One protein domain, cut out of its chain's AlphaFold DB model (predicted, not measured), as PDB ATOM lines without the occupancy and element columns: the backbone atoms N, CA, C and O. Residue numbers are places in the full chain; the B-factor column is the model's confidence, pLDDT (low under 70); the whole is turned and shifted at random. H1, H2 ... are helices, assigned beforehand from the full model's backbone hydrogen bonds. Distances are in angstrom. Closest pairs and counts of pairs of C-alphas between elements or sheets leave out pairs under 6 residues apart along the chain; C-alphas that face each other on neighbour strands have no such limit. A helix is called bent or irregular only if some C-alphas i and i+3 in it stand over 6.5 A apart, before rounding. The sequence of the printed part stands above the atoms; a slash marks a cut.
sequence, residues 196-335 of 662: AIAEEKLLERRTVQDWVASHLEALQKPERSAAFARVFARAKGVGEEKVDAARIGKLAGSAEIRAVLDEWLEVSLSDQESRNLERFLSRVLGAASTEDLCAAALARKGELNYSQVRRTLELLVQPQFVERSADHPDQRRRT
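What this domain is: This is residues 196 to 335 of the 662 residues of an uncharacterized protein of uncultured bacterium (UniProt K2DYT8). Three helical hairpins, H3 with H4, H5 with H6 and H7 with H8, follow one another along the longest axis, and H1 and H2 cover the far side of the first. H4 packs on H6 near the middle, H7 crosses one end of H5, and an unnamed tail, residues 318 to 335, runs back from H8 towards the H2 end and then folds back on itself. The printed part has 140 residues with eight named helices, H1 to H8 in chain order, and no named strand; the class is all helix. It is compact, with a radius of gyration of the C-alphas of 14.4 A and spans of 42 by 32 by 30 A.

How they stand to each other: H1, residues 196 to 204, touches H2, residues 210 to 217, at a steep tilt of 61 degrees, opposite ways; their closest C-alphas, of Ala 198 and Val 212, are 5.1 A apart. H3, residues 221 to 236, touches H1 at a shallow tilt of 33 degrees, only just short of steep, closest at the C-alphas of Leu 203 and Ala 235, 6.2 A. H3 and H4, residues 245 to 251, form a hairpin, closest at the C-alphas of Phe 228 and Leu 251, 5.4 A. H4 touches residues 280 to 287 of H6, residues 272 to 287, at a steep tilt of 44 degrees; the closest C-alphas, of Gly 249 and Val 284, are 4.0 A apart. H5, residues 254 to 267, forms a hairpin with H6, closest at the C-alphas of Trp 264 and Leu 281, 5.9 A. H7, residues 290 to 299, touches H5 at a steep tilt of 66 degrees, closest at the C-alphas of Arg 258 and Ala 296, 4.8 A. H7 and H8, residues 306 to 317, form a hairpin at a shallow tilt of 16 degrees, closest at the C-alphas of Ala 297 and Thr 312, 6.6 A. Among the pairs that are apart are H1 and H8. Every O i to N i+4 pair is within hydrogen-bond range in H2, H5, H7 and H8; the counts are 4 of 5 in H1, 11 of 12 in H3, 2 of 3 in H4 and 10 of 12 in H6.

Where its parts are: H1 begins at C-alpha 196, (13.656, -22.002, 12.342). From first to last C-alpha H3 measures 21.8 A, H5 20.0 A, H6 24.0 A and H8 16.1 A. H6 is irregular, with C-alphas 273 and 276 7.3 A apart, and has a kink of 26 degrees near residue 279. H8 ends at C-alpha 317, (23.943, 2.591, -9.635).

The domain as a whole: The two C-alphas farthest apart, of Ile 197 and Tyr 306, are 42.8 A apart. The printed part has no cut, and no link between named helices is long. Mean pLDDT of the printed part is 83.6; it is under 70 at residue 239, residues 271 to 273 and residues 321 to 333.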
ATOM      1  N   ALA A 196      13.484 -20.829  13.201       93.06
ATOM      2  CA  ALA A 196      13.656 -22.002  12.342       93.06
ATOM      3  C   ALA A 196      12.570 -22.091  11.253       93.06
ATOM      4  O   ALA A 196      12.894 -22.327  10.089       93.06
ATOM      5  N   ILE A 197      11.307 -21.833  11.612       93.25
ATOM      6  CA  ILE A 197      10.184 -21.786  10.666       93.25
ATOM      7  C   ILE A 197      10.397 -20.654   9.651       93.25
ATOM      8  O   ILE A 197      10.260 -20.867   8.451       93.25
ATOM      9  N   ALA A 198      10.779 -19.458  10.106       92.06
ATOM     10  CA  ALA A 198      11.055 -18.316   9.238       92.06
ATOM     11  C   ALA A 198      12.193 -18.606   8.233       92.06
ATOM     12  O   ALA A 198      12.080 -18.289   7.048       92.06
ATOM     13  N   GLU A 199      13.276 -19.247   8.682       92.38
ATOM     14  CA  GLU A 199      14.393 -19.665   7.826       92.38
ATOM     15  C   GLU A 199      13.982 -20.729   6.799       92.38
ATOM     16  O   GLU A 199      14.429 -20.678   5.653       92.38
ATOM     17  N   GLU A 200      13.124 -21.679   7.179       90.69
ATOM     18  CA  GLU A 200      12.575 -22.679   6.259       90.69
ATOM     19  C   GLU A 200      11.665 -22.034   5.210       90.69
ATOM     20  O   GLU A 200      11.836 -22.280   4.014       90.69
ATOM     21  N   LYS A 201      10.796 -21.106   5.627       88.75
ATOM     22  CA  LYS A 201       9.901 -20.356   4.734       88.75
ATOM     23  C   LYS A 201      10.645 -19.579   3.652       88.75
ATOM     24  O   LYS A 201      10.173 -19.537   2.516       88.75
ATOM     25  N   LEU A 202      11.822 -19.020   3.955       87.88
ATOM     26  CA  LEU A 202      12.667 -18.347   2.955       87.88
ATOM     27  C   LEU A 202      13.136 -19.266   1.813       87.88
ATOM     28  O   LEU A 202      13.489 -18.779   0.739       87.88
ATOM     29  N   LEU A 203      13.157 -20.581   2.044       87.69
ATOM     30  CA  LEU A 203      13.648 -21.586   1.101       87.69
ATOM     31  C   LEU A 203      12.531 -22.285   0.314       87.69
ATOM     32  O   LEU A 203      12.828 -22.987  -0.652       87.69
ATOM     33  N   GLU A 204      11.269 -22.131   0.720       84.44
ATOM     34  CA  GLU A 204      10.137 -22.849   0.122       84.44
ATOM     35  C   GLU A 204       9.681 -22.250  -1.214       84.44
ATOM     36  O   GLU A 204       9.260 -22.986  -2.113       84.44
ATOM     37  N   ARG A 205       9.676 -20.915  -1.325       78.94
ATOM     38  CA  ARG A 205       9.069 -20.190  -2.449       78.94
ATOM     39  C   ARG A 205       9.836 -18.914  -2.782       78.94
ATOM     40  O   ARG A 205      10.551 -18.346  -1.962       78.94
ATOM     41  N   ARG A 206       9.606 -18.424  -4.004       77.75
ATOM     42  CA  ARG A 206      10.155 -17.156  -4.504       77.75
ATOM     43  C   ARG A 206       9.618 -15.925  -3.765       77.75
ATOM     44  O   ARG A 206      10.328 -14.934  -3.680       77.75
ATOM     45  N   THR A 207       8.387 -15.982  -3.263       76.06
ATOM     46  CA  THR A 207       7.745 -14.877  -2.539       76.06
ATOM     47  C   THR A 207       7.308 -15.382  -1.180       76.06
ATOM     48  O   THR A 207       6.549 -16.349  -1.088       76.06
ATOM     49  N   VAL A 208       7.811 -14.731  -0.137       79.56
ATOM     50  CA  VAL A 208       7.628 -15.148   1.253       79.56
ATOM     51  C   VAL A 208       6.790 -14.107   1.986       79.56
ATOM     52  O   VAL A 208       6.855 -12.916   1.682       79.56
ATOM     53  N   GLN A 209       6.004 -14.545   2.966       80.75
ATOM     54  CA  GLN A 209       5.140 -13.674   3.762       80.75
ATOM     55  C   GLN A 209       5.929 -12.582   4.509       80.75
ATOM     56  O   GLN A 209       7.048 -12.800   4.977       80.75
ATOM     57  N   ASP A 210       5.340 -11.392   4.651       82.88
ATOM     58  CA  ASP A 210       5.989 -10.208   5.241       82.88
ATOM     59  C   ASP A 210       6.442 -10.387   6.690       82.88
ATOM     60  O   ASP A 210       7.481  -9.838   7.073       82.88
ATOM     61  N   TRP A 211       5.744 -11.206   7.481       86.69
ATOM     62  CA  TRP A 211       6.150 -11.474   8.859       86.69
ATOM     63  C   TRP A 211       7.505 -12.188   8.944       86.69
ATOM     64  O   TRP A 211       8.269 -11.910   9.863       86.69
ATOM     65  N   VAL A 212       7.844 -13.044   7.970       89.19
ATOM     66  CA  VAL A 212       9.122 -13.777   7.935       89.19
ATOM     67  C   VAL A 212      10.287 -12.800   7.805       89.19
ATOM     68  O   VAL A 212      11.237 -12.860   8.582       89.19
ATOM     69  N   ALA A 213      10.199 -11.861   6.854       83.31
ATOM     70  CA  ALA A 213      11.221 -10.825   6.704       83.31
ATOM     71  C   ALA A 213      11.263  -9.917   7.930       83.31
ATOM     72  O   ALA A 213      12.338  -9.667   8.458       83.31
ATOM     73  N   SER A 214      10.100  -9.472   8.410       86.25
ATOM     74  CA  SER A 214      10.013  -8.564   9.558       86.25
ATOM     75  C   SER A 214      10.642  -9.174  10.813       86.25
ATOM     76  O   SER A 214      11.374  -8.491  11.524       86.25
ATOM     77  N   HIS A 215      10.414 -10.467  11.059       90.56
ATOM     78  CA  HIS A 215      11.009 -11.191  12.178       90.56
ATOM     79  C   HIS A 215      12.532 -11.319  12.033       90.56
ATOM     80  O   HIS A 215      13.265 -10.949  12.948       90.56
ATOM     81  N   LEU A 216      13.021 -11.793  10.881       91.00
ATOM     82  CA  LEU A 216      14.454 -12.032  10.670       91.00
ATOM     83  C   LEU A 216      15.273 -10.731  10.577       91.00
ATOM     84  O   LEU A 216      16.413 -10.686  11.037       91.00
ATOM     85  N   GLU A 217      14.705  -9.660  10.018       87.62
ATOM     86  CA  GLU A 217      15.339  -8.336   9.967       87.62
ATOM     87  C   GLU A 217      15.443  -7.693  11.364       87.62
ATOM     88  O   GLU A 217      16.397  -6.949  11.611       87.62
ATOM     89  N   ALA A 218      14.505  -8.005  12.272       88.88
ATOM     90  CA  ALA A 218      14.473  -7.515  13.653       88.88
ATOM     91  C   ALA A 218      15.448  -8.238  14.604       88.88
ATOM     92  O   ALA A 218      15.661  -7.770  15.726       88.88
ATOM     93  N   LEU A 219      16.055  -9.352  14.175       89.75
ATOM     94  CA  LEU A 219      17.074 -10.060  14.952       89.75
ATOM     95  C   LEU A 219      18.306  -9.183  15.211       89.75
ATOM     96  O   LEU A 219      18.659  -8.293  14.428       89.75
ATOM     97  N   GLN A 220      19.024  -9.478  16.297       91.19
ATOM     98  CA  GLN A 220      20.292  -8.808  16.572       91.19
ATOM     99  C   GLN A 220      21.324  -9.156  15.490       91.19
ATOM    100  O   GLN A 220      21.321 -10.253  14.933       91.19
ATOM    101  N   LYS A 221      22.266  -8.240  15.214       87.12
ATOM    102  CA  LYS A 221      23.300  -8.421  14.172       87.12
ATOM    103  C   LYS A 221      23.964  -9.820  14.145       87.12
ATOM    104  O   LYS A 221      24.051 -10.371  13.048       87.12
ATOM    105  N   PRO A 222      24.419 -10.416  15.273       90.12
ATOM    106  CA  PRO A 222      25.037 -11.747  15.244       90.12
ATOM    107  C   PRO A 222      24.056 -12.871  14.872       90.12
ATOM    108  O   PRO A 222      24.418 -13.776  14.127       90.12
ATOM    109  N   GLU A 223      22.811 -12.807  15.344       90.44
ATOM    110  CA  GLU A 223      21.773 -13.805  15.042       90.44
ATOM    111  C   GLU A 223      21.341 -13.725  13.580       90.44
ATOM    112  O   GLU A 223      21.190 -14.749  12.917       90.44
ATOM    113  N   ARG A 224      21.221 -12.499  13.060       91.31
ATOM    114  CA  ARG A 224      20.890 -12.235  11.661       91.31
ATOM    115  C   ARG A 224      21.981 -12.726  10.706       91.31
ATOM    116  O   ARG A 224      21.668 -13.368   9.708       91.31
ATOM    117  N   SER A 225      23.253 -12.495  11.042       90.56
ATOM    118  CA  SER A 225      24.408 -13.045  10.310       90.56
ATOM    119  C   SER A 225      24.415 -14.582  10.332       90.56
ATOM    120  O   SER A 225      24.583 -15.225   9.293       90.56
ATOM    121  N   ALA A 226      24.127 -15.199  11.484       91.69
ATOM    122  CA  ALA A 226      24.016 -16.653  11.588       91.69
ATOM    123  C   ALA A 226      22.847 -17.223  10.759       91.69
ATOM    124  O   ALA A 226      23.005 -18.264  10.115       91.69
ATOM    125  N   ALA A 227      21.696 -16.542  10.744       92.62
ATOM    126  CA  ALA A 227      20.550 -16.892   9.906       92.62
ATOM    127  C   ALA A 227      20.898 -16.781   8.414       92.62
ATOM    128  O   ALA A 227      20.648 -17.718   7.655       92.62
ATOM    129  N   PHE A 228      21.565 -15.693   8.003       93.94
ATOM    130  CA  PHE A 228      22.072 -15.538   6.638       93.94
ATOM    131  C   PHE A 228      22.957 -16.722   6.241       93.94
ATOM    132  O   PHE A 228      22.699 -17.349   5.219       93.94
ATOM    133  N   ALA A 229      23.956 -17.076   7.054       91.94
ATOM    134  CA  ALA A 229      24.884 -18.160   6.731       91.94
ATOM    135  C   ALA A 229      24.167 -19.507   6.517       91.94
ATOM    136  O   ALA A 229      24.488 -20.237   5.574       91.94
ATOM    137  N   ARG A 230      23.166 -19.828   7.351       91.56
ATOM    138  CA  ARG A 230      22.364 -21.057   7.219       91.56
ATOM    139  C   ARG A 230      21.480 -21.050   5.974       91.56
ATOM    140  O   ARG A 230      21.453 -22.038   5.237       91.56
ATOM    141  N   VAL A 231      20.756 -19.956   5.741       92.62
ATOM    142  CA  VAL A 231      19.791 -19.853   4.640       92.62
ATOM    143  C   VAL A 231      20.509 -19.719   3.300       92.62
ATOM    144  O   VAL A 231      20.180 -20.440   2.364       92.62
ATOM    145  N   PHE A 232      21.535 -18.871   3.205       92.69
ATOM    146  CA  PHE A 232      22.280 -18.619   1.969       92.69
ATOM    147  C   PHE A 232      22.937 -19.891   1.419       92.69
ATOM    148  O   PHE A 232      22.786 -20.196   0.236       92.69
ATOM    149  N   ALA A 233      23.594 -20.683   2.276       89.75
ATOM    150  CA  ALA A 233      24.229 -21.935   1.865       89.75
ATOM    151  C   ALA A 233      23.221 -22.942   1.281       89.75
ATOM    152  O   ALA A 233      23.513 -23.611   0.289       89.75
ATOM    153  N   ARG A 234      22.017 -23.022   1.864       89.94
ATOM    154  CA  ARG A 234      20.931 -23.885   1.370       89.94
ATOM    155  C   ARG A 234      20.317 -23.331   0.084       89.94
ATOM    156  O   ARG A 234      20.157 -24.075  -0.878       89.94
ATOM    157  N   ALA A 235      20.028 -22.032   0.042       88.50
ATOM    158  CA  ALA A 235      19.413 -21.346  -1.095       88.50
ATOM    159  C   ALA A 235      20.271 -21.423  -2.368       88.50
ATOM    160  O   ALA A 235      19.745 -21.648  -3.460       88.50
ATOM    161  N   LYS A 236      21.598 -21.321  -2.221       84.12
ATOM    162  CA  LYS A 236      22.565 -21.409  -3.323       84.12
ATOM    163  C   LYS A 236      22.440 -22.706  -4.133       84.12
ATOM    164  O   LYS A 236      22.600 -22.678  -5.348       84.12
ATOM    165  N   GLY A 237      22.115 -23.830  -3.486       77.50
ATOM    166  CA  GLY A 237      21.921 -25.126  -4.154       77.50
ATOM    167  C   GLY A 237      20.570 -25.290  -4.862       77.50
ATOM    168  O   GLY A 237      20.407 -26.208  -5.660       77.50
ATOM    169  N   VAL A 238      19.600 -24.416  -4.577       77.31
ATOM    170  CA  VAL A 238      18.223 -24.502  -5.088       77.31
ATOM    171  C   VAL A 238      17.999 -23.555  -6.278       77.31
ATOM    172  O   VAL A 238      17.252 -23.898  -7.198       77.31
ATOM    173  N   GLY A 239      18.688 -22.408  -6.295       67.62
ATOM    174  CA  GLY A 239      18.640 -21.407  -7.366       67.62
ATOM    175  C   GLY A 239      17.537 -20.349  -7.199       67.62
ATOM    176  O   GLY A 239      16.552 -20.550  -6.494       67.62
ATOM    177  N   GLU A 240      17.709 -19.209  -7.879       70.44
ATOM    178  CA  GLU A 240      16.876 -17.990  -7.779       70.44
ATOM    179  C   GLU A 240      15.371 -18.213  -8.016       70.44
ATOM    180  O   GLU A 240      14.543 -17.538  -7.414       70.44
ATOM    181  N   GLU A 241      14.989 -19.137  -8.899       72.94
ATOM    182  CA  GLU A 241      13.586 -19.303  -9.314       72.94
ATOM    183  C   GLU A 241      12.676 -19.835  -8.198       72.94
ATOM    184  O   GLU A 241      11.452 -19.730  -8.294       72.94
ATOM    185  N   LYS A 242      13.270 -20.393  -7.141       78.75
ATOM    186  CA  LYS A 242      12.560 -21.100  -6.072       78.75
ATOM    187  C   LYS A 242      12.643 -20.415  -4.711       78.75
ATOM    188  O   LYS A 242      11.914 -20.828  -3.820       78.75
ATOM    189  N   VAL A 243      13.491 -19.396  -4.547       84.12
ATOM    190  CA  VAL A 243      13.773 -18.760  -3.247       84.12
ATOM    191  C   VAL A 243      13.731 -17.238  -3.339       84.12
ATOM    192  O   VAL A 243      14.055 -16.654  -4.375       84.12
ATOM    193  N   ASP A 244      13.381 -16.583  -2.234       84.06
ATOM    194  CA  ASP A 244      13.399 -15.121  -2.128       84.06
ATOM    195  C   ASP A 244      14.824 -14.612  -1.838       84.06
ATOM    196  O   ASP A 244      15.217 -14.318  -0.705       84.06
ATOM    197  N   ALA A 245      15.639 -14.536  -2.893       86.62
ATOM    198  CA  ALA A 245      17.035 -14.100  -2.813       86.62
ATOM    199  C   ALA A 245      17.199 -12.675  -2.246       86.62
ATOM    200  O   ALA A 245      18.208 -12.372  -1.607       86.62
ATOM    201  N   ALA A 246      16.209 -11.803  -2.449       85.56
ATOM    202  CA  ALA A 246      16.255 -10.432  -1.964       85.56
ATOM    203  C   ALA A 246      16.114 -10.369  -0.439       85.56
ATOM    204  O   ALA A 246      16.921  -9.723   0.230       85.56
ATOM    205  N   ARG A 247      15.138 -11.084   0.135       87.00
ATOM    206  CA  ARG A 247      14.978 -11.169   1.598       87.00
ATOM    207  C   ARG A 247      16.178 -11.815   2.267       87.00
ATOM    208  O   ARG A 247      16.601 -11.335   3.314       87.00
ATOM    209  N   ILE A 248      16.777 -12.824   1.635       89.88
ATOM    210  CA  ILE A 248      18.035 -13.415   2.108       89.88
ATOM    211  C   ILE A 248      19.136 -12.346   2.151       89.88
ATOM    212  O   ILE A 248      19.803 -12.198   3.171       89.88
ATOM    213  N   GLY A 249      19.294 -11.547   1.088       88.62
ATOM    214  CA  GLY A 249      20.303 -10.484   1.023       88.62
ATOM    215  C   GLY A 249      20.182  -9.413   2.106       88.62
ATOM    216  O   GLY A 249      21.199  -8.892   2.556       88.62
ATOM    217  N   LYS A 250      18.975  -9.132   2.603       87.94
ATOM    218  CA  LYS A 250      18.775  -8.190   3.718       87.94
ATOM    219  C   LYS A 250      19.293  -8.692   5.069       87.94
ATOM    220  O   LYS A 250      19.486  -7.890   5.981       87.94
ATOM    221  N   LEU A 251      19.510  -9.999   5.212       90.00
ATOM    222  CA  LEU A 251      20.069 -10.580   6.435       90.00
ATOM    223  C   LEU A 251      21.595 -10.430   6.499       90.00
ATOM    224  O   LEU A 251      22.172 -10.456   7.589       90.00
ATOM    225  N   ALA A 252      22.245 -10.253   5.349       90.75
ATOM    226  CA  ALA A 252      23.693 -10.156   5.244       90.75
ATOM    227  C   ALA A 252      24.237  -8.915   5.973       90.75
ATOM    228  O   ALA A 252      23.683  -7.819   5.879       90.75
ATOM    229  N   GLY A 253      25.341  -9.087   6.699       89.88
ATOM    230  CA  GLY A 253      26.164  -7.988   7.187       89.88
ATOM    231  C   GLY A 253      27.300  -7.661   6.216       89.88
ATOM    232  O   GLY A 253      27.436  -8.251   5.144       89.88
ATOM    233  N   SER A 254      28.157  -6.714   6.599       90.19
ATOM    234  CA  SER A 254      29.241  -6.219   5.740       90.19
ATOM    235  C   SER A 254      30.226  -7.316   5.307       90.19
ATOM    236  O   SER A 254      30.735  -7.284   4.187       90.19
ATOM    237  N   ALA A 255      30.512  -8.285   6.186       91.62
ATOM    238  CA  ALA A 255      31.426  -9.387   5.889       91.62
ATOM    239  C   ALA A 255      30.805 -10.378   4.897       91.62
ATOM    240  O   ALA A 255      31.467 -10.808   3.952       91.62
ATOM    241  N   GLU A 256      29.523 -10.691   5.078       94.06
ATOM    242  CA  GLU A 256      28.766 -11.556   4.183       94.06
ATOM    243  C   GLU A 256      28.609 -10.920   2.800       94.06
ATOM    244  O   GLU A 256      28.872 -11.579   1.800       94.06
ATOM    245  N   ILE A 257      28.268  -9.627   2.725       94.00
ATOM    246  CA  ILE A 257      28.166  -8.901   1.450       94.00
ATOM    247  C   ILE A 257      29.493  -8.899   0.695       94.00
ATOM    248  O   ILE A 257      29.492  -9.081  -0.522       94.00
ATOM    249  N   ARG A 258      30.626  -8.756   1.393       93.44
ATOM    250  CA  ARG A 258      31.945  -8.892   0.763       93.44
ATOM    251  C   ARG A 258      32.136 -10.289   0.171       93.44
ATOM    252  O   ARG A 258      32.442 -10.390  -1.008       93.44
ATOM    253  N   ALA A 259      31.878 -11.345   0.941       93.25
ATOM    254  CA  ALA A 259      32.018 -12.718   0.452       93.25
ATOM    255  C   ALA A 259      31.095 -13.021  -0.748       93.25
ATOM    256  O   ALA A 259      31.521 -13.647  -1.716       93.25
ATOM    257  N   VAL A 260      29.848 -12.533  -0.720       94.69
ATOM    258  CA  VAL A 260      28.892 -12.674  -1.832       94.69
ATOM    259  C   VAL A 260      29.363 -11.907  -3.066       94.69
ATOM    260  O   VAL A 260      29.246 -12.422  -4.175       94.69
ATOM    261  N   LEU A 261      29.897 -10.691  -2.899       94.12
ATOM    262  CA  LEU A 261      30.457  -9.908  -4.002       94.12
ATOM    263  C   LEU A 261      31.658 -10.622  -4.630       94.12
ATOM    264  O   LEU A 261      31.806 -10.608  -5.852       94.12
ATOM    265  N   ASP A 262      32.492 -11.253  -3.805       91.81
ATOM    266  CA  ASP A 262      33.657 -12.000  -4.263       91.81
ATOM    267  C   ASP A 262      33.256 -13.178  -5.137       91.81
ATOM    268  O   ASP A 262      33.718 -13.280  -6.275       91.81
ATOM    269  N   GLU A 263      32.315 -13.977  -4.651       92.19
ATOM    270  CA  GLU A 263      31.759 -15.084  -5.412       92.19
ATOM    271  C   GLU A 263      31.052 -14.601  -6.688       92.19
ATOM    272  O   GLU A 263      31.239 -15.166  -7.763       92.19
ATOM    273  N   TRP A 264      30.271 -13.520  -6.604       92.94
ATOM    274  CA  TRP A 264      29.567 -12.967  -7.759       92.94
ATOM    275  C   TRP A 264      30.533 -12.542  -8.863       92.94
ATOM    276  O   TRP A 264      30.307 -12.881 -10.019       92.94
ATOM    277  N   LEU A 265      31.630 -11.860  -8.522       90.12
ATOM    278  CA  LEU A 265      32.631 -11.427  -9.500       90.12
ATOM    279  C   LEU A 265      33.357 -12.600 -10.172       90.12
ATOM    280  O   LEU A 265      33.710 -12.485 -11.344       90.12
ATOM    281  N   GLU A 266      33.574 -13.710  -9.466       88.44
ATOM    282  CA  GLU A 266      34.150 -14.933 -10.041       88.44
ATOM    283  C   GLU A 266      33.177 -15.606 -11.020       88.44
ATOM    284  O   GLU A 266      33.542 -15.934 -12.151       88.44
ATOM    285  N   VAL A 267      31.916 -15.751 -10.610       87.69
ATOM    286  CA  VAL A 267      30.840 -16.387 -11.389       87.69
ATOM    287  C   VAL A 267      30.478 -15.551 -12.621       87.69
ATOM    288  O   VAL A 267      30.278 -16.088 -13.704       87.69
ATOM    289  N   SER A 268      30.461 -14.225 -12.491       80.56
ATOM    290  CA  SER A 268      30.188 -13.264 -13.567       80.56
ATOM    291  C   SER A 268      31.180 -13.304 -14.736       80.56
ATOM    292  O   SER A 268      30.905 -12.737 -15.801       80.56
ATOM    293  N   LEU A 269      32.350 -13.911 -14.529       74.25
ATOM    294  CA  LEU A 269      33.399 -14.072 -15.533       74.25
ATOM    295  C   LEU A 269      33.414 -15.478 -16.156       74.25
ATOM    296  O   LEU A 269      34.224 -15.716 -17.052       74.25
ATOM    297  N   SER A 270      32.552 -16.395 -15.702       74.56
ATOM    298  CA  SER A 270      32.506 -17.786 -16.164       74.56
ATOM    299  C   SER A 270      31.397 -18.046 -17.205       74.56
ATOM    300  O   SER A 270      30.655 -17.146 -17.603       74.56
ATOM    301  N   ASP A 271      31.331 -19.284 -17.704       69.06
ATOM    302  CA  ASP A 271      30.460 -19.710 -18.806       69.06
ATOM    303  C   ASP A 271      28.948 -19.711 -18.484       69.06
ATOM    304  O   ASP A 271      28.495 -19.611 -17.344       69.06
ATOM    305  N   GLN A 272      28.146 -19.897 -19.540       62.03
ATOM    306  CA  GLN A 272      26.676 -19.900 -19.579       62.03
ATOM    307  C   GLN A 272      25.973 -20.676 -18.442       62.03
ATOM    308  O   GLN A 272      24.886 -20.271 -18.021       62.03
ATOM    309  N   GLU A 273      26.561 -21.771 -17.950       62.56
ATOM    310  CA  GLU A 273      25.997 -22.615 -16.881       62.56
ATOM    311  C   GLU A 273      25.911 -21.891 -15.525       62.56
ATOM    312  O   GLU A 273      25.070 -22.221 -14.691       62.56
ATOM    313  N   SER A 274      26.699 -20.830 -15.337       78.19
ATOM    314  CA  SER A 274      26.754 -20.049 -14.099       78.19
ATOM    315  C   SER A 274      25.726 -18.916 -14.017       78.19
ATOM    316  O   SER A 274      25.591 -18.277 -12.973       78.19
ATOM    317  N   ARG A 275      24.931 -18.686 -15.072       80.19
ATOM    318  CA  ARG A 275      23.968 -17.567 -15.134       80.19
ATOM    319  C   ARG A 275      22.905 -17.603 -14.036       80.19
ATOM    320  O   ARG A 275      22.501 -16.551 -13.552       80.19
ATOM    321  N   ASN A 276      22.440 -18.785 -13.632       81.88
ATOM    322  CA  ASN A 276      21.429 -18.897 -12.572       81.88
ATOM    323  C   ASN A 276      22.005 -18.534 -11.196       81.88
ATOM    324  O   ASN A 276      21.332 -17.881 -10.399       81.88
ATOM    325  N   LEU A 277      23.260 -18.913 -10.943       86.94
ATOM    326  CA  LEU A 277      23.978 -18.520  -9.735       86.94
ATOM    327  C   LEU A 277      24.299 -17.020  -9.759       86.94
ATOM    328  O   LEU A 277      24.054 -16.333  -8.774       86.94
ATOM    329  N   GLU A 278      24.750 -16.489 -10.898       87.81
ATOM    330  CA  GLU A 278      25.008 -15.057 -11.073       87.81
ATOM    331  C   GLU A 278      23.755 -14.228 -10.766       87.81
ATOM    332  O   GLU A 278      23.834 -13.254 -10.019       87.81
ATOM    333  N   ARG A 279      22.581 -14.620 -11.282       86.12
ATOM    334  CA  ARG A 279      21.322 -13.909 -11.005       86.12
ATOM    335  C   ARG A 279      20.898 -14.009  -9.542       86.12
ATOM    336  O   ARG A 279      20.508 -12.995  -8.965       86.12
ATOM    337  N   PHE A 280      21.022 -15.189  -8.928       88.81
ATOM    338  CA  PHE A 280      20.773 -15.371  -7.495       88.81
ATOM    339  C   PHE A 280      21.634 -14.413  -6.660       88.81
ATOM    340  O   PHE A 280      21.101 -13.611  -5.893       88.81
ATOM    341  N   LEU A 281      22.953 -14.429  -6.871       91.50
ATOM    342  CA  LEU A 281      23.901 -13.560  -6.173       91.50
ATOM    343  C   LEU A 281      23.632 -12.072  -6.466       91.50
ATOM    344  O   LEU A 281      23.681 -11.248  -5.554       91.50
ATOM    345  N   SER A 282      23.254 -11.726  -7.703       89.69
ATOM    346  CA  SER A 282      22.873 -10.356  -8.083       89.69
ATOM    347  C   SER A 282      21.663  -9.854  -7.295       89.69
ATOM    348  O   SER A 282      21.657  -8.701  -6.876       89.69
ATOM    349  N   ARG A 283      20.645 -10.694  -7.051       88.00
ATOM    350  CA  ARG A 283      19.485 -10.317  -6.221       88.00
ATOM    351  C   ARG A 283      19.850 -10.150  -4.750       88.00
ATOM    352  O   ARG A 283      19.380  -9.200  -4.126       88.00
ATOM    353  N   VAL A 284      20.712 -11.020  -4.220       90.44
ATOM    354  CA  VAL A 284      21.239 -10.904  -2.849       90.44
ATOM    355  C   VAL A 284      21.975  -9.565  -2.681       90.44
ATOM    356  O   VAL A 284      21.652  -8.792  -1.779       90.44
ATOM    357  N   LEU A 285      22.894  -9.228  -3.596       91.44
ATOM    358  CA  LEU A 285      23.617  -7.946  -3.601       91.44
ATOM    359  C   LEU A 285      22.691  -6.750  -3.874       91.44
ATOM    360  O   LEU A 285      22.852  -5.679  -3.289       91.44
ATOM    361  N   GLY A 286      21.683  -6.934  -4.726       87.69
ATOM    362  CA  GLY A 286      20.673  -5.931  -5.056       87.69
ATOM    363  C   GLY A 286      19.827  -5.498  -3.854       87.69
ATOM    364  O   GLY A 286      19.394  -4.345  -3.815       87.69
ATOM    365  N   ALA A 287      19.646  -6.372  -2.863       86.56
ATOM    366  CA  ALA A 287      18.942  -6.073  -1.616       86.56
ATOM    367  C   ALA A 287      19.856  -5.539  -0.495       86.56
ATOM    368  O   ALA A 287      19.359  -4.919   0.449       86.56
ATOM    369  N   ALA A 288      21.175  -5.725  -0.614       87.69
ATOM    370  CA  ALA A 288      22.168  -5.274   0.361       87.69
ATOM    371  C   ALA A 288      22.099  -3.763   0.628       87.69
ATOM    372  O   ALA A 288      21.759  -2.975  -0.265       87.69
ATOM    373  N   SER A 289      22.494  -3.345   1.835       86.69
ATOM    374  CA  SER A 289      22.611  -1.922   2.163       86.69
ATOM    375  C   SER A 289      23.636  -1.239   1.241       86.69
ATOM    376  O   SER A 289      24.627  -1.842   0.821       86.69
ATOM    377  N   THR A 290      23.390   0.024   0.877       88.06
ATOM    378  CA  THR A 290      24.318   0.777   0.012       88.06
ATOM    379  C   THR A 290      25.680   0.966   0.677       88.06
ATOM    380  O   THR A 290      26.700   0.926  -0.007       88.06
ATOM    381  N   GLU A 291      25.707   1.130   2.002       89.25
ATOM    382  CA  GLU A 291      26.938   1.285   2.783       89.25
ATOM    383  C   GLU A 291      27.790   0.014   2.747       89.25
ATOM    384  O   GLU A 291      28.978   0.091   2.431       89.25
ATOM    385  N   ASP A 292      27.187  -1.156   2.977       90.50
ATOM    386  CA  ASP A 292      27.905  -2.435   2.966       90.50
ATOM    387  C   ASP A 292      28.428  -2.775   1.570       90.50
ATOM    388  O   ASP A 292      29.577  -3.189   1.426       90.50
ATOM    389  N   LEU A 293      27.620  -2.550   0.529       91.00
ATOM    390  CA  LEU A 293      28.034  -2.789  -0.854       91.00
ATOM    391  C   LEU A 293      29.163  -1.834  -1.280       91.00
ATOM    392  O   LEU A 293      30.115  -2.254  -1.938       91.00
ATOM    393  N   CYS A 294      29.102  -0.564  -0.866       92.44
ATOM    394  CA  CYS A 294      30.167   0.406  -1.116       92.44
ATOM    395  C   CYS A 294      31.455   0.040  -0.363       92.44
ATOM    396  O   CYS A 294      32.542   0.094  -0.936       92.44
ATOM    397  N   ALA A 295      31.349  -0.358   0.907       92.50
ATOM    398  CA  ALA A 295      32.487  -0.800   1.706       92.50
ATOM    399  C   ALA A 295      33.115  -2.088   1.148       92.50
ATOM    400  O   ALA A 295      34.339  -2.235   1.163       92.50
ATOM    401  N   ALA A 296      32.300  -3.010   0.630       92.56
ATOM    402  CA  ALA A 296      32.766  -4.212  -0.053       92.56
ATOM    403  C   ALA A 296      33.522  -3.868  -1.343       92.56
ATOM    404  O   ALA A 296      34.613  -4.394  -1.549       92.56
ATOM    405  N   ALA A 297      33.006  -2.938  -2.155       92.31
ATOM    406  CA  ALA A 297      33.697  -2.453  -3.350       92.31
ATOM    407  C   ALA A 297      35.061  -1.835  -2.995       92.31
ATOM    408  O   ALA A 297      36.096  -2.297  -3.472       92.31
ATOM    409  N   LEU A 298      35.074  -0.852  -2.088       93.31
ATOM    410  CA  LEU A 298      36.281  -0.124  -1.676       93.31
ATOM    411  C   LEU A 298      37.355  -1.017  -1.054       93.31
ATOM    412  O   LEU A 298      38.544  -0.751  -1.221       93.31
ATOM    413  N   ALA A 299      36.958  -2.085  -0.363       91.38
ATOM    414  CA  ALA A 299      37.898  -3.034   0.223       91.38
ATOM    415  C   ALA A 299      38.752  -3.773  -0.814       91.38
ATOM    416  O   ALA A 299      39.813  -4.268  -0.457       91.38
ATOM    417  N   ARG A 300      38.315  -3.811  -2.079       85.81
ATOM    418  CA  ARG A 300      39.030  -4.443  -3.201       85.81
ATOM    419  C   ARG A 300      39.709  -3.416  -4.109       85.81
ATOM    420  O   ARG A 300      39.993  -3.677  -5.282       85.81
ATOM    421  N   LYS A 301      39.936  -2.199  -3.599       88.19
ATOM    422  CA  LYS A 301      40.665  -1.146  -4.317       88.19
ATOM    423  C   LYS A 301      42.045  -1.665  -4.737       88.19
ATOM    424  O   LYS A 301      42.838  -2.076  -3.900       88.19
ATOM    425  N   GLY A 302      42.335  -1.594  -6.036       84.50
ATOM    426  CA  GLY A 302      43.605  -2.039  -6.622       84.50
ATOM    427  C   GLY A 302      43.680  -3.531  -6.967       84.50
ATOM    428  O   GLY A 302      44.605  -3.925  -7.668       84.50
ATOM    429  N   GLU A 303      42.711  -4.345  -6.536       88.31
ATOM    430  CA  GLU A 303      42.649  -5.781  -6.855       88.31
ATOM    431  C   GLU A 303      41.786  -6.067  -8.091       88.31
ATOM    432  O   GLU A 303      42.060  -6.993  -8.852       88.31
ATOM    433  N   LEU A 304      40.732  -5.269  -8.295       87.88
ATOM    434  CA  LEU A 304      39.765  -5.460  -9.373       87.88
ATOM    435  C   LEU A 304      40.252  -4.864 -10.699       87.88
ATOM    436  O   LEU A 304      40.758  -3.742 -10.752       87.88
ATOM    437  N   ASN A 305      40.013  -5.582 -11.798       89.19
ATOM    438  CA  ASN A 305      40.212  -5.045 -13.145       89.19
ATOM    439  C   ASN A 305      39.067  -4.098 -13.562       89.19
ATOM    440  O   ASN A 305      38.009  -4.059 -12.933       89.19
ATOM    441  N   TYR A 306      39.243  -3.363 -14.667       89.19
ATOM    442  CA  TYR A 306      38.256  -2.389 -15.161       89.19
ATOM    443  C   TYR A 306      36.839  -2.960 -15.329       89.19
ATOM    444  O   TYR A 306      35.863  -2.320 -14.945       89.19
ATOM    445  N   SER A 307      36.709  -4.177 -15.870       87.56
ATOM    446  CA  SER A 307      35.404  -4.814 -16.085       87.56
ATOM    447  C   SER A 307      34.716  -5.165 -14.763       87.56
ATOM    448  O   SER A 307      33.514  -4.942 -14.618       87.56
ATOM    449  N   GLN A 308      35.482  -5.659 -13.786       89.88
ATOM    450  CA  GLN A 308      34.987  -5.967 -12.443       89.88
ATOM    451  C   GLN A 308      34.563  -4.695 -11.703       89.88
ATOM    452  O   GLN A 308      33.448  -4.643 -11.196       89.88
ATOM    453  N   VAL A 309      35.389  -3.640 -11.724       91.94
ATOM    454  CA  VAL A 309      35.037  -2.338 -11.129       91.94
ATOM    455  C   VAL A 309      33.758  -1.785 -11.754       91.94
ATOM    456  O   VAL A 309      32.844  -1.404 -11.028       91.94
ATOM    457  N   ARG A 310      33.650  -1.791 -13.089       90.38
ATOM    458  CA  ARG A 310      32.443  -1.344 -13.802       90.38
ATOM    459  C   ARG A 310      31.200  -2.084 -13.310       90.38
ATOM    460  O   ARG A 310      30.235  -1.440 -12.920       90.38
ATOM    461  N   ARG A 311      31.244  -3.418 -13.278       88.56
ATOM    462  CA  ARG A 311      30.130  -4.264 -12.822       88.56
ATOM    463  C   ARG A 311      29.749  -3.994 -11.360       88.56
ATOM    464  O   ARG A 311      28.568  -3.883 -11.046       88.56
ATOM    465  N   THR A 312      30.729  -3.836 -10.470       90.94
ATOM    466  CA  THR A 312      30.475  -3.499  -9.060       90.94
ATOM    467  C   THR A 312      29.837  -2.114  -8.908       90.94
ATOM    468  O   THR A 312      28.896  -1.954  -8.133       90.94
ATOM    469  N   LEU A 313      30.296  -1.111  -9.664       91.94
ATOM    470  CA  LEU A 313      29.687   0.222  -9.655       91.94
ATOM    471  C   LEU A 313      28.281   0.216 -10.273       91.94
ATOM    472  O   LEU A 313      27.403   0.917  -9.778       91.94
ATOM    473  N   GLU A 314      28.032  -0.599 -11.300       88.50
ATOM    474  CA  GLU A 314      26.694  -0.788 -11.875       88.50
ATOM    475  C   GLU A 314      25.699  -1.321 -10.827       88.50
ATOM    476  O   GLU A 314      24.578  -0.817 -10.765       88.50
ATOM    477  N   LEU A 315      26.106  -2.230  -9.927       88.12
ATOM    478  CA  LEU A 315      25.264  -2.671  -8.799       88.12
ATOM    479  C   LEU A 315      24.911  -1.526  -7.830       88.12
ATOM    480  O   LEU A 315      23.799  -1.476  -7.304       88.12
ATOM    481  N   LEU A 316      25.839  -0.591  -7.602       89.12
ATOM    482  CA  LEU A 316      25.603   0.598  -6.772       89.12
ATOM    483  C   LEU A 316      24.720   1.639  -7.481       89.12
ATOM    484  O   LEU A 316      23.976   2.379  -6.832       89.12
ATOM    485  N   VAL A 317      24.790   1.713  -8.812       87.19
ATOM    486  CA  VAL A 317      23.943   2.591  -9.635       87.19
ATOM    487  C   VAL A 317      22.523   2.035  -9.757       87.19
ATOM    488  O   VAL A 317      21.568   2.817  -9.847       87.19
ATOM    489  N   GLN A 318      22.355   0.715  -9.748       82.62
ATOM    490  CA  GLN A 318      21.041   0.088  -9.795       82.62
ATOM    491  C   GLN A 318      20.206   0.441  -8.550       82.62
ATOM    492  O   GLN A 318      20.748   0.602  -7.451       82.62
ATOM    493  N   PRO A 319      18.880   0.608  -8.699       70.62
ATOM    494  CA  PRO A 319      17.994   0.754  -7.553       70.62
ATOM    495  C   PRO A 319      18.151  -0.431  -6.599       70.62
ATOM    496  O   PRO A 319      18.357  -1.563  -7.037       70.62
ATOM    497  N   GLN A 320      18.033  -0.173  -5.299       70.00
ATOM    498  CA  GLN A 320      17.934  -1.250  -4.329       70.00
ATOM    499  C   GLN A 320      16.648  -2.019  -4.621       70.00
ATOM    500  O   GLN A 320      15.563  -1.432  -4.710       70.00
ATOM    501  N   PHE A 321      16.778  -3.328  -4.794       61.75
ATOM    502  CA  PHE A 321      15.638  -4.186  -5.043       61.75
ATOM    503  C   PHE A 321      14.878  -4.387  -3.727       61.75
ATOM    504  O   PHE A 321      15.408  -4.962  -2.775       61.75
ATOM    505  N   VAL A 322      13.647  -3.877  -3.664       58.16
ATOM    506  CA  VAL A 322      12.727  -4.080  -2.541       58.16
ATOM    507  C   VAL A 322      11.485  -4.775  -3.083       58.16
ATOM    508  O   VAL A 322      10.630  -4.150  -3.703       58.16
ATOM    509  N   GLU A 323      11.387  -6.085  -2.871       54.84
ATOM    510  CA  GLU A 323      10.197  -6.851  -3.246       54.84
ATOM    511  C   GLU A 323       9.103  -6.602  -2.192       54.84
ATOM    512  O   GLU A 323       9.174  -7.109  -1.069       54.84
ATOM    513  N   ARG A 324       8.120  -5.756  -2.527       50.22
ATOM    514  CA  ARG A 324       6.858  -5.604  -1.789       50.22
ATOM    515  C   ARG A 324       5.720  -6.050  -2.695       50.22
ATOM    516  O   ARG A 324       5.477  -5.391  -3.693       50.22
ATOM    517  N   SER A 325       5.003  -7.100  -2.290       44.34
ATOM    518  CA  SER A 325       3.847  -7.663  -3.007       44.34
ATOM    519  C   SER A 325       4.138  -8.127  -4.449       44.34
ATOM    520  O   SER A 325       5.028  -7.629  -5.132       44.34
ATOM    521  N   ALA A 326       3.381  -9.113  -4.929       45.94
ATOM    522  CA  ALA A 326       3.542  -9.698  -6.263       45.94
ATOM    523  C   ALA A 326       3.281  -8.701  -7.413       45.94
ATOM    524  O   ALA A 326       3.685  -8.964  -8.546       45.94
ATOM    525  N   ASP A 327       2.660  -7.554  -7.116       38.19
ATOM    526  CA  ASP A 327       2.130  -6.660  -8.144       38.19
ATOM    527  C   ASP A 327       2.979  -5.401  -8.399       38.19
ATOM    528  O   ASP A 327       2.948  -4.885  -9.517       38.19
ATOM    529  N   HIS A 328       3.802  -4.923  -7.449       38.44
ATOM    530  CA  HIS A 328       4.552  -3.664  -7.619       38.44
ATOM    531  C   HIS A 328       5.918  -3.642  -6.900       38.44
ATOM    532  O   HIS A 328       6.000  -3.242  -5.737       38.44
ATOM    533  N   PRO A 329       7.030  -3.993  -7.578       47.22
ATOM    534  CA  PRO A 329       8.360  -3.782  -7.017       47.22
ATOM    535  C   PRO A 329       8.662  -2.278  -6.914       47.22
ATOM    536  O   PRO A 329       8.958  -1.619  -7.913       47.22
ATOM    537  N   ASP A 330       8.632  -1.737  -5.697       46.97
ATOM    538  CA  ASP A 330       9.089  -0.374  -5.426       46.97
ATOM    539  C   ASP A 330      10.619  -0.312  -5.533       46.97
ATOM    540  O   ASP A 330      11.368  -0.728  -4.646       46.97
ATOM    541  N   GLN A 331      11.114   0.247  -6.635       55.12
ATOM    542  CA  GLN A 331      12.539   0.491  -6.830       55.12
ATOM    543  C   GLN A 331      12.978   1.719  -6.028       55.12
ATOM    544  O   GLN A 331      12.765   2.864  -6.439       55.12
ATOM    545  N   ARG A 332      13.645   1.504  -4.888       64.00
ATOM    546  CA  ARG A 332      14.253   2.603  -4.125       64.00
ATOM    547  C   ARG A 332      15.598   2.965  -4.731       64.00
ATOM    548  O   ARG A 332      16.495   2.132  -4.845       64.00
ATOM    549  N   ARG A 333      15.774   4.230  -5.114       69.88
ATOM    550  CA  ARG A 333      17.090   4.717  -5.540       69.88
ATOM    551  C   ARG A 333      18.059   4.626  -4.363       69.88
ATOM    552  O   ARG A 333      17.754   5.121  -3.282       69.88
ATOM    553  N   ARG A 334      19.226   4.020  -4.586       79.69
ATOM    554  CA  ARG A 334      20.314   4.008  -3.604       79.69
ATOM    555  C   ARG A 334      20.821   5.436  -3.397       79.69
ATOM    556  O   ARG A 334      21.196   6.097  -4.369       79.69
ATOM    557  N   THR A 335      20.829   5.890  -2.150       79.06
ATOM    558  CA  THR A 335      21.522   7.107  -1.716       79.06
ATOM    559  C   THR A 335      22.884   6.726  -1.149       79.06
ATOM    560  O   THR A 335      23.022   5.712  -0.464       79.06
TER     561      THR A 335